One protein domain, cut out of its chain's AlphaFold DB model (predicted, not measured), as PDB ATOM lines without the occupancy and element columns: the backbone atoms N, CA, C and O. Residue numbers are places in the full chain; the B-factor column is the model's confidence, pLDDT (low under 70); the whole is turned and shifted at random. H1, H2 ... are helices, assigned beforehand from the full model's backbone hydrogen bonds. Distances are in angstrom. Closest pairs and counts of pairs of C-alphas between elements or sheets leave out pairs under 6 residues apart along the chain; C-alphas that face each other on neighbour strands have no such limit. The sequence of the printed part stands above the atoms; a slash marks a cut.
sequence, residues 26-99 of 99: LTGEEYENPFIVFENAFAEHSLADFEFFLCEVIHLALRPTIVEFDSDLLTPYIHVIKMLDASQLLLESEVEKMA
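What this domain is: This is residues 26 to 99 of the 99 residues of an uncharacterized protein of Flavobacterium sp. IR1 (UniProt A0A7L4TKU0). One long helix, H4, makes the long axis; H2 packs side by side with its first half, running opposite ways, and the very short H1 sits next to H2 close to the same long helix. H3 turns off steeply near the beginning of H4, and a long loop, residues 62 to 73, leads from the end of H3 back to H4; residues 61 to 68 and, at the other end, residues 91 to 99 stick out. The printed part has 74 residues with four named helices, in the order H1, H2, H3, H4, and no named strand; the class is all helix. The whole is loose, with a radius of gyration of the C-alphas of 15.3 A, and spans 50 by 24 by 21 A, a length to which the free end of H4 and the loop add.

Where its parts are: Find C-alpha 74 at (107.980, 31.579, -18.366); from there H4, residues 74 to 98, runs 37.2 A to C-alpha 98 at (100.261, 11.324, 11.825). Look next at H2, residues 35 to 44, 15.1 A long. H3, residues 47 to 61, measures 21.3 A and begins at C-alpha 47, (117.921, 20.277, -12.780). H1, residues 28 to 32, is 6.3 A long.

How they stand to each other: Begin with H4, the hub, which touches the three other helices. Its residues 76 to 86 alone touch H2, at a shallow tilt of 21 degrees, opposite ways; the closest C-alphas, of Ala 41 and His 79, are 5.6 A apart. Residues 49 to 53 of H3 alone touch residues 76 to 77 of H4, with the closest C-alphas, of Phe 50 and Pro 76, 6.5 A apart. H3 and H4 run opposite ways at a steep tilt of 69 degrees, only just short of about perpendicular. H1 and H4 only just touch, with 3 pairs of C-alphas within 8 A, on residues 86 to 89 of H4 alone; the closest C-alphas, of Tyr 31 and Ala 86, are 7.3 A apart. H1 and H2 are close but not clearly touching, with the C-alphas of Glu 30 and Val 37 closest at 6.0 A. H2 and H3 meet only through their link, and H1 and H3 are apart. Along the backbone, each O i to N i+4 pair is within hydrogen-bond range in H1, H3 and H4, and 5 of 6 are in H2.

The domain as a whole: The C-alphas farthest apart are those of Thr 65 and Ala 99, 50.2 A. Without the stretches that stand free, the body of 57 residues spans 35 by 20 by 16 A. The printed part has no cut and ends at residue 99, the chain's last. The links H1 to H2 and H2 to H3 are tight; the link H3 to H4, 12 residues, is long. Mean pLDDT of the printed part is 88.0; look for values under 70 at residues 67, 69 and 94 to 99.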
ATOM      1  N   LEU A  26      97.835  23.814  -9.369       94.06
ATOM      2  CA  LEU A  26      97.779  22.435  -9.844       94.06
ATOM      3  C   LEU A  26      96.530  22.185 -10.694       94.06
ATOM      4  O   LEU A  26      95.461  22.756 -10.487       94.06
ATOM      5  N   THR A  27      96.625  21.283 -11.661       92.19
ATOM      6  CA  THR A  27      95.446  20.691 -12.307       92.19
ATOM      7  C   THR A  27      94.783  19.667 -11.381       92.19
ATOM      8  O   THR A  27      95.351  19.266 -10.371       92.19
ATOM      9  N   GLY A  28      93.565  19.224 -11.711       90.81
ATOM     10  CA  GLY A  28      92.865  18.245 -10.868       90.81
ATOM     11  C   GLY A  28      93.602  16.905 -10.801       90.81
ATOM     12  O   GLY A  28      93.587  16.244  -9.770       90.81
ATOM     13  N   GLU A  29      94.285  16.528 -11.886       92.44
ATOM     14  CA  GLU A  29      95.128  15.332 -11.932       92.44
ATOM     15  C   GLU A  29      96.361  15.485 -11.032       92.44
ATOM     16  O   GLU A  29      96.636  14.616 -10.207       92.44
ATOM     17  N   GLU A  30      97.057  16.619 -11.143       93.62
ATOM     18  CA  GLU A  30      98.228  16.950 -10.321       93.62
ATOM     19  C   GLU A  30      97.877  17.100  -8.836       93.62
ATOM     20  O   GLU A  30      98.683  16.757  -7.981       93.62
ATOM     21  N   TYR A  31      96.673  17.565  -8.505       90.56
ATOM     22  CA  TYR A  31      96.209  17.645  -7.121       90.56
ATOM     23  C   TYR A  31      95.934  16.263  -6.513       90.56
ATOM     24  O   TYR A  31      96.303  15.999  -5.373       90.56
ATOM     25  N   GLU A  32      95.318  15.348  -7.268       89.50
ATOM     26  CA  GLU A  32      95.094  13.972  -6.794       89.50
ATOM     27  C   GLU A  32      96.402  13.167  -6.698       89.50
ATOM     28  O   GLU A  32      96.510  12.253  -5.878       89.50
ATOM     29  N   ASN A  33      97.402  13.495  -7.522       91.69
ATOM     30  CA  ASN A  33      98.730  12.893  -7.473       91.69
ATOM     31  C   ASN A  33      99.838  13.955  -7.639       91.69
ATOM     32  O   ASN A  33     100.318  14.164  -8.747       91.69
ATOM     33  N   PRO A  34     100.330  14.589  -6.565       93.56
ATOM     34  CA  PRO A  34     101.340  15.650  -6.675       93.56
ATOM     35  C   PRO A  34     102.690  15.201  -7.260       93.56
ATOM     36  O   PRO A  34     103.466  16.038  -7.715       93.56
ATOM     37  N   PHE A  35     102.991  13.898  -7.314       95.06
ATOM     38  CA  PHE A  35     104.260  13.406  -7.866       95.06
ATOM     39  C   PHE A  35     104.398  13.633  -9.377       95.06
ATOM     40  O   PHE A  35     105.504  13.913  -9.842       95.06
ATOM     41  N   ILE A  36     103.297  13.589 -10.138       96.81
ATOM     42  CA  ILE A  36     103.346  13.819 -11.596       96.81
ATOM     43  C   ILE A  36     103.766  15.247 -11.955       96.81
ATOM     44  O   ILE A  36     104.281  15.467 -13.044       96.81
ATOM     45  N   VAL A  37     103.627  16.212 -11.041       97.62
ATOM     46  CA  VAL A  37     104.131  17.578 -11.248       97.62
ATOM     47  C   VAL A  37     105.645  17.573 -11.448       97.62
ATOM     48  O   VAL A  37     106.152  18.214 -12.365       97.62
ATOM     49  N   PHE A  38     106.366  16.813 -10.622       97.50
ATOM     50  CA  PHE A  38     107.816  16.681 -10.735       97.50
ATOM     51  C   PHE A  38     108.201  15.892 -11.987       97.50
ATOM     52  O   PHE A  38     109.136  16.276 -12.683       97.50
ATOM     53  N   GLU A  39     107.471  14.820 -12.307       97.69
ATOM     54  CA  GLU A  39     107.710  14.042 -13.529       97.69
ATOM     55  C   GLU A  39     107.559  14.909 -14.786       97.69
ATOM     56  O   GLU A  39     108.435  14.885 -15.646       97.69
ATOM     57  N   ASN A  40     106.508  15.730 -14.858       97.38
ATOM     58  CA  ASN A  40     106.271  16.651 -15.969       97.38
ATOM     59  C   ASN A  40     107.358  17.731 -16.057       97.38
ATOM     60  O   ASN A  40     107.891  17.982 -17.138       97.38
ATOM     61  N   ALA A  41     107.731  18.334 -14.925       97.62
ATOM     62  CA  ALA A  41     108.783  19.346 -14.875       97.62
ATOM     63  C   ALA A  41     110.126  18.795 -15.382       97.62
ATOM     64  O   ALA A  41     110.765  19.408 -16.238       97.62
ATOM     65  N   PHE A  42     110.525  17.611 -14.905       97.56
ATOM     66  CA  PHE A  42     111.801  16.990 -15.268       97.56
ATOM     67  C   PHE A  42     111.793  16.243 -16.610       97.56
ATOM     68  O   PHE A  42     112.856  15.874 -17.110       97.56
ATOM     69  N   ALA A  43     110.623  16.033 -17.216       97.50
ATOM     70  CA  ALA A  43     110.518  15.567 -18.598       97.50
ATOM     71  C   ALA A  43     110.903  16.661 -19.608       97.50
ATOM     72  O   ALA A  43     111.391  16.346 -20.692       97.50
ATOM     73  N   GLU A  44     110.689  17.930 -19.250       95.00
ATOM     74  CA  GLU A  44     110.956  19.084 -20.116       95.00
ATOM     75  C   GLU A  44     112.259  19.814 -19.764       95.00
ATOM     76  O   GLU A  44     112.947  20.288 -20.664       95.00
ATOM     77  N   HIS A  45     112.604  19.900 -18.476       96.38
ATOM     78  CA  HIS A  45     113.742  20.675 -17.979       96.38
ATOM     79  C   HIS A  45     114.643  19.812 -17.101       96.38
ATOM     80  O   HIS A  45     114.185  19.065 -16.240       96.38
ATOM     81  N   SER A  46     115.955  19.933 -17.269       96.75
ATOM     82  CA  SER A  46     116.903  19.325 -16.341       96.75
ATOM     83  C   SER A  46     117.004  20.134 -15.045       96.75
ATOM     84  O   SER A  46     116.620  21.300 -14.972       96.75
ATOM     85  N   LEU A  47     117.597  19.539 -14.004       96.62
ATOM     86  CA  LEU A  47     117.921  20.277 -12.780       96.62
ATOM     87  C   LEU A  47     118.804  21.504 -13.065       96.62
ATOM     88  O   LEU A  47     118.577  22.563 -12.489       96.62
ATOM     89  N   ALA A  48     119.769  21.371 -13.980       97.06
ATOM     90  CA  ALA A  48     120.657  22.465 -14.361       97.06
ATOM     91  C   ALA A  48     119.895  23.617 -15.039       97.06
ATOM     92  O   ALA A  48     120.239  24.778 -14.824       97.06
ATOM     93  N   ASP A  49     118.838  23.318 -15.800       95.69
ATOM     94  CA  ASP A  49     117.991  24.346 -16.417       95.69
ATOM     95  C   ASP A  49     117.217  25.135 -15.354       95.69
ATOM     96  O   ASP A  49     117.129  26.361 -15.435       95.69
ATOM     97  N   PHE A  50     116.718  24.462 -14.311       96.69
ATOM     98  CA  PHE A  50     116.084  25.137 -13.176       96.69
ATOM     99  C   PHE A  50     117.077  25.970 -12.356       96.69
ATOM    100  O   PHE A  50     116.750  27.090 -11.967       96.69
ATOM    101  N   GLU A  51     118.290  25.469 -12.110       96.25
ATOM    102  CA  GLU A  51     119.347  26.241 -11.441       96.25
ATOM    103  C   GLU A  51     119.710  27.496 -12.241       96.25
ATOM    104  O   GLU A  51     119.761  28.595 -11.683       96.25
ATOM    105  N   PHE A  52     119.893  27.350 -13.556       94.44
ATOM    106  CA  PHE A  52     120.146  28.466 -14.460       94.44
ATOM    107  C   PHE A  52     119.000  29.484 -14.429       94.44
ATOM    108  O   PHE A  52     119.244  30.671 -14.221       94.44
ATOM    109  N   PHE A  53     117.751  29.027 -14.548       94.69
ATOM    110  CA  PHE A  53     116.563  29.875 -14.446       94.69
ATOM    111  C   PHE A  53     116.536  30.688 -13.143       94.69
ATOM    112  O   PHE A  53     116.322  31.900 -13.177       94.69
ATOM    113  N   LEU A  54     116.795  30.059 -11.992       94.75
ATOM    114  CA  LEU A  54     116.809  30.757 -10.702       94.75
ATOM    115  C   LEU A  54     117.915  31.819 -10.636       94.75
ATOM    116  O   LEU A  54     117.681  32.917 -10.122       94.75
ATOM    117  N   CYS A  55     119.101  31.530 -11.178       93.12
ATOM    118  CA  CYS A  55     120.173  32.516 -11.296       93.12
ATOM    119  C   CYS A  55     119.760  33.708 -12.169       93.12
ATOM    120  O   CYS A  55     119.974  34.853 -11.762       93.12
ATOM    121  N   GLU A  56     119.129  33.457 -13.315       90.12
ATOM    122  CA  GLU A  56     118.661  34.508 -14.224       90.12
ATOM    123  C   GLU A  56     117.570  35.376 -13.582       90.12
ATOM    124  O   GLU A  56     117.633  36.604 -13.660       90.12
ATOM    125  N   VAL A  57     116.614  34.773 -12.866       90.31
ATOM    126  CA  VAL A  57     115.571  35.514 -12.135       90.31
ATOM    127  C   VAL A  57     116.182  36.441 -11.085       90.31
ATOM    128  O   VAL A  57     115.801  37.611 -10.997       90.31
ATOM    129  N   ILE A  58     117.158  35.960 -10.308       90.88
ATOM    130  CA  ILE A  58     117.863  36.787  -9.316       90.88
ATOM    131  C   ILE A  58     118.646  37.902 -10.013       90.88
ATOM    132  O   ILE A  58     118.592  39.057  -9.585       90.88
ATOM    133  N   HIS A  59     119.361  37.575 -11.091       87.81
ATOM    134  CA  HIS A  59     120.121  38.553 -11.860       87.81
ATOM    135  C   HIS A  59     119.221  39.680 -12.378       87.81
ATOM    136  O   HIS A  59     119.570  40.855 -12.251       87.81
ATOM    137  N   LEU A  60     118.044  39.332 -12.903       85.69
ATOM    138  CA  LEU A  60     117.051  40.285 -13.386       85.69
ATOM    139  C   LEU A  60     116.481  41.146 -12.256       85.69
ATOM    140  O   LEU A  60     116.425  42.367 -12.392       85.69
ATOM    141  N   ALA A  61     116.102  40.537 -11.132       88.12
ATOM    142  CA  ALA A  61     115.524  41.251  -9.994       88.12
ATOM    143  C   ALA A  61     116.470  42.314  -9.403       88.12
ATOM    144  O   ALA A  61     116.015  43.309  -8.841       88.12
ATOM    145  N   LEU A  62     117.785  42.114  -9.535       88.75
ATOM    146  CA  LEU A  62     118.810  43.029  -9.029       88.75
ATOM    147  C   LEU A  62     119.229  44.108 -10.036       88.75
ATOM    148  O   LEU A  62     120.011  45.000  -9.689       88.75
ATOM    149  N   ARG A  63     118.749  44.055 -11.283       82.69
ATOM    150  CA  ARG A  63     119.136  45.026 -12.307       82.69
ATOM    151  C   ARG A  63     118.311  46.317 -12.230       82.69
ATOM    152  O   ARG A  63     117.098  46.273 -12.060       82.69
ATOM    153  N   PRO A  64     118.938  47.487 -12.462       79.94
ATOM    154  CA  PRO A  64     118.243  48.775 -12.481       79.94
ATOM    155  C   PRO A  64     117.483  49.052 -13.792       79.94
ATOM    156  O   PRO A  64     116.791  50.061 -13.892       79.94
ATOM    157  N   THR A  65     117.638  48.211 -14.820       77.19
ATOM    158  CA  THR A  65     117.013  48.376 -16.143       77.19
ATOM    159  C   THR A  65     116.553  47.034 -16.701       77.19
ATOM    160  O   THR A  65     117.251  46.028 -16.567       77.19
ATOM    161  N   ILE A  66     115.377  47.042 -17.334       72.25
ATOM    162  CA  ILE A  66     114.759  45.872 -17.965       72.25
ATOM    163  C   ILE A  66     115.386  45.676 -19.349       72.25
ATOM    164  O   ILE A  66     115.498  46.630 -20.120       72.25
ATOM    165  N   VAL A  67     115.797  44.447 -19.650       69.81
ATOM    166  CA  VAL A  67     116.293  44.005 -20.961       69.81
ATOM    167  C   VAL A  67     115.421  42.830 -21.409       69.81
ATOM    168  O   VAL A  67     114.995  42.041 -20.567       69.81
ATOM    169  N   GLU A  68     115.120  42.739 -22.706       70.62
ATOM    170  CA  GLU A  68     114.449  41.566 -23.284       70.62
ATOM    171  C   GLU A  68     115.390  40.358 -23.279       70.62
ATOM    172  O   GLU A  68     116.567  40.475 -23.618       70.62
ATOM    173  N   PHE A  69     114.865  39.198 -22.889       67.56
ATOM    174  CA  PHE A  69     115.593  37.935 -22.929       67.56
ATOM    175  C   PHE A  69     115.144  37.125 -24.141       67.56
ATOM    176  O   PHE A  69     113.948  37.012 -24.400       67.56
ATOM    177  N   ASP A  70     116.107  36.509 -24.823       73.56
ATOM    178  CA  ASP A  70     115.847  35.547 -25.904       73.56
ATOM    179  C   ASP A  70     115.466  34.148 -25.371       73.56
ATOM    180  O   ASP A  70     115.077  33.268 -26.139       73.56
ATOM    181  N   SER A  71     115.583  33.929 -24.056       78.56
ATOM    182  CA  SER A  71     115.345  32.648 -23.381       78.56
ATOM    183  C   SER A  71     113.930  32.562 -22.802       78.56
ATOM    184  O   SER A  71     113.439  33.521 -22.205       78.56
ATOM    185  N   ASP A  72     113.298  31.389 -22.891       86.81
ATOM    186  CA  ASP A  72     112.016  31.132 -22.229       86.81
ATOM    187  C   ASP A  72     112.193  31.016 -20.705       86.81
ATOM    188  O   ASP A  72     112.646  29.999 -20.184       86.81
ATOM    189  N   LEU A  73     111.829  32.080 -19.987       89.19
ATOM    190  CA  LEU A  73     111.787  32.103 -18.522       89.19
ATOM    191  C   LEU A  73     110.392  31.778 -17.968       89.19
ATOM    192  O   LEU A  73     110.239  31.581 -16.763       89.19
ATOM    193  N   LEU A  74     109.360  31.748 -18.814       91.69
ATOM    194  CA  LEU A  74     107.980  31.579 -18.366       91.69
ATOM    195  C   LEU A  74     107.681  30.115 -18.050       91.69
ATOM    196  O   LEU A  74     107.084  29.821 -17.014       91.69
ATOM    197  N   THR A  75     108.111  29.197 -18.912       94.62
ATOM    198  CA  THR A  75     107.897  27.761 -18.704       94.62
ATOM    199  C   THR A  75     108.564  27.238 -17.424       94.62
ATOM    200  O   THR A  75     107.853  26.663 -16.591       94.62
ATOM    201  N   PRO A  76     109.868  27.477 -17.167       95.69
ATOM    202  CA  PRO A  76     110.485  27.039 -15.914       95.69
ATOM    203  C   PRO A  76     109.872  27.726 -14.683       95.69
ATOM    204  O   PRO A  76     109.738  27.084 -13.642       95.69
ATOM    205  N   TYR A  77     109.411  28.979 -14.798       95.44
ATOM    206  CA  TYR A  77     108.652  29.638 -13.729       95.44
ATOM    207  C   TYR A  77     107.365  28.877 -13.382       95.44
ATOM    208  O   TYR A  77     107.126  28.587 -12.210       95.44
ATOM    209  N   ILE A  78     106.553  28.514 -14.380       96.50
ATOM    210  CA  ILE A  78     105.302  27.769 -14.166       96.50
ATOM    211  C   ILE A  78     105.580  26.429 -13.477       96.50
ATOM    212  O   ILE A  78     104.903  26.094 -12.503       96.50
ATOM    213  N   HIS A  79     106.592  25.685 -13.939       97.75
ATOM    214  CA  HIS A  79     106.983  24.412 -13.322       97.75
ATOM    215  C   HIS A  79     107.418  24.587 -11.864       97.75
ATOM    216  O   HIS A  79     106.981  23.820 -11.009       97.75
ATOM    217  N   VAL A  80     108.215  25.614 -11.545       97.56
ATOM    218  CA  VAL A  80     108.635  25.901 -10.160       97.56
ATOM    219  C   VAL A  80     107.439  26.192  -9.255       97.56
ATOM    220  O   VAL A  80     107.359  25.628  -8.165       97.56
ATOM    221  N   ILE A  81     106.490  27.025  -9.694       96.62
ATOM    222  CA  ILE A  81     105.292  27.340  -8.899       96.62
ATOM    223  C   ILE A  81     104.471  26.077  -8.623       96.62
ATOM    224  O   ILE A  81     104.128  25.810  -7.471       96.62
ATOM    225  N   LYS A  82     104.235  25.247  -9.643       97.06
ATOM    226  CA  LYS A  82     103.525  23.976  -9.462       97.06
ATOM    227  C   LYS A  82     104.262  23.023  -8.526       97.06
ATOM    228  O   LYS A  82     103.635  22.413  -7.665       97.06
ATOM    229  N   MET A  83     105.585  22.891  -8.657       97.25
ATOM    230  CA  MET A  83     106.385  22.038  -7.770       97.25
ATOM    231  C   MET A  83     106.316  22.506  -6.307       97.25
ATOM    232  O   MET A  83     106.300  21.665  -5.407       97.25
ATOM    233  N   LEU A  84     106.237  23.816  -6.049       96.38
ATOM    234  CA  LEU A  84     106.051  24.359  -4.699       96.38
ATOM    235  C   LEU A  84     104.674  24.008  -4.126       96.38
ATOM    236  O   LEU A  84     104.601  23.496  -3.008       96.38
ATOM    237  N   ASP A  85     103.605  24.201  -4.899       94.00
ATOM    238  CA  ASP A  85     102.246  23.842  -4.474       94.00
ATOM    239  C   ASP A  85     102.114  22.330  -4.220       94.00
ATOM    240  O   ASP A  85     101.574  21.903  -3.199       94.00
ATOM    241  N   ALA A  86     102.687  21.500  -5.099       94.44
ATOM    242  CA  ALA A  86     102.728  20.047  -4.934       94.44
ATOM    243  C   ALA A  86     103.516  19.623  -3.684       94.44
ATOM    244  O   ALA A  86     103.110  18.704  -2.971       94.44
ATOM    245  N   SER A  87     104.627  20.308  -3.390       94.00
ATOM    246  CA  SER A  87     105.429  20.069  -2.183       94.00
ATOM    247  C   SER A  87     104.647  20.391  -0.910       94.00
ATOM    248  O   SER A  87     104.700  19.626   0.053       94.00
ATOM    249  N   GLN A  88     103.902  21.500  -0.911       91.06
ATOM    250  CA  GLN A  88     103.049  21.883   0.211       91.06
ATOM    251  C   GLN A  88     101.937  20.850   0.435       91.06
ATOM    252  O   GLN A  88     101.730  20.412   1.565       91.06
ATOM    253  N   LEU A  89     101.285  20.396  -0.638       89.19
ATOM    254  CA  LEU A  89     100.248  19.368  -0.560       89.19
ATOM    255  C   LEU A  89     100.788  18.049   0.012       89.19
ATOM    256  O   LEU A  89     100.162  17.444   0.880       89.19
ATOM    257  N   LEU A  90     101.975  17.618  -0.429       88.31
ATOM    258  CA  LEU A  90     102.644  16.430   0.109       88.31
ATOM    259  C   LEU A  90     102.936  16.570   1.607       88.31
ATOM    260  O   LEU A  90     102.680  15.632   2.365       88.31
ATOM    261  N   LEU A  91     103.418  17.738   2.043       87.56
ATOM    262  CA  LEU A  91     103.692  18.023   3.451       87.56
ATOM    263  C   LEU A  91     102.421  17.959   4.309       87.56
ATOM    264  O   LEU A  91     102.423  17.313   5.355       87.56
ATOM    265  N   GLU A  92     101.335  18.592   3.866       83.94
ATOM    266  CA  GLU A  92     100.041  18.575   4.564       83.94
ATOM    267  C   GLU A  92      99.459  17.160   4.654       83.94
ATOM    268  O   GLU A  92      98.923  16.767   5.692       83.94
ATOM    269  N   SER A  93      99.639  16.363   3.599       76.31
ATOM    270  CA  SER A  93      99.180  14.976   3.546       76.31
ATOM    271  C   SER A  93      99.885  14.092   4.596       76.31
ATOM    272  O   SER A  93      99.247  13.325   5.318       76.31
ATOM    273  N   GLU A  94     101.201  14.234   4.769       68.44
ATOM    274  CA  GLU A  94     101.950  13.465   5.770       68.44
ATOM    275  C   GLU A  94     101.592  13.884   7.205       68.44
ATOM    276  O   GLU A  94     101.558  13.042   8.104       68.44
ATOM    277  N   VAL A  95     101.253  15.158   7.420       58.31
ATOM    278  CA  VAL A  95     100.764  15.667   8.712       58.31
ATOM    279  C   VAL A  95      99.399  15.061   9.064       58.31
ATOM    280  O   VAL A  95      99.197  14.659  10.208       58.31
ATOM    281  N   GLU A  96      98.487  14.926   8.095       57.91
ATOM    282  CA  GLU A  96      97.173  14.297   8.304       57.91
ATOM    283  C   GLU A  96      97.281  12.792   8.614       57.91
ATOM    284  O   GLU A  96      96.480  12.261   9.376       57.91
ATOM    285  N   LYS A  97      98.299  12.094   8.094       56.88
ATOM    286  CA  LYS A  97      98.556  10.675   8.420       56.88
ATOM    287  C   LYS A  97      99.059  10.435   9.848       56.88
ATOM    288  O   LYS A  97      98.961   9.306  10.330       56.88
ATOM    289  N   MET A  98      99.669  11.438  10.483       50.38
ATOM    290  CA  MET A  98     100.261  11.324  11.825       50.38
ATOM    291  C   MET A  98      99.334  11.809  12.952       50.38
ATOM    292  O   MET A  98      99.662  11.588  14.122       50.38
ATOM    293  N   ALA A  99      98.227  12.476  12.616       42.03
ATOM    294  CA  ALA A  99      97.226  12.997  13.551       42.03
ATOM    295  C   ALA A  99      96.093  11.989  13.808       42.03
ATOM    296  O   ALA A  99      95.593  11.966  14.958       42.03
TER     297      ALA A  99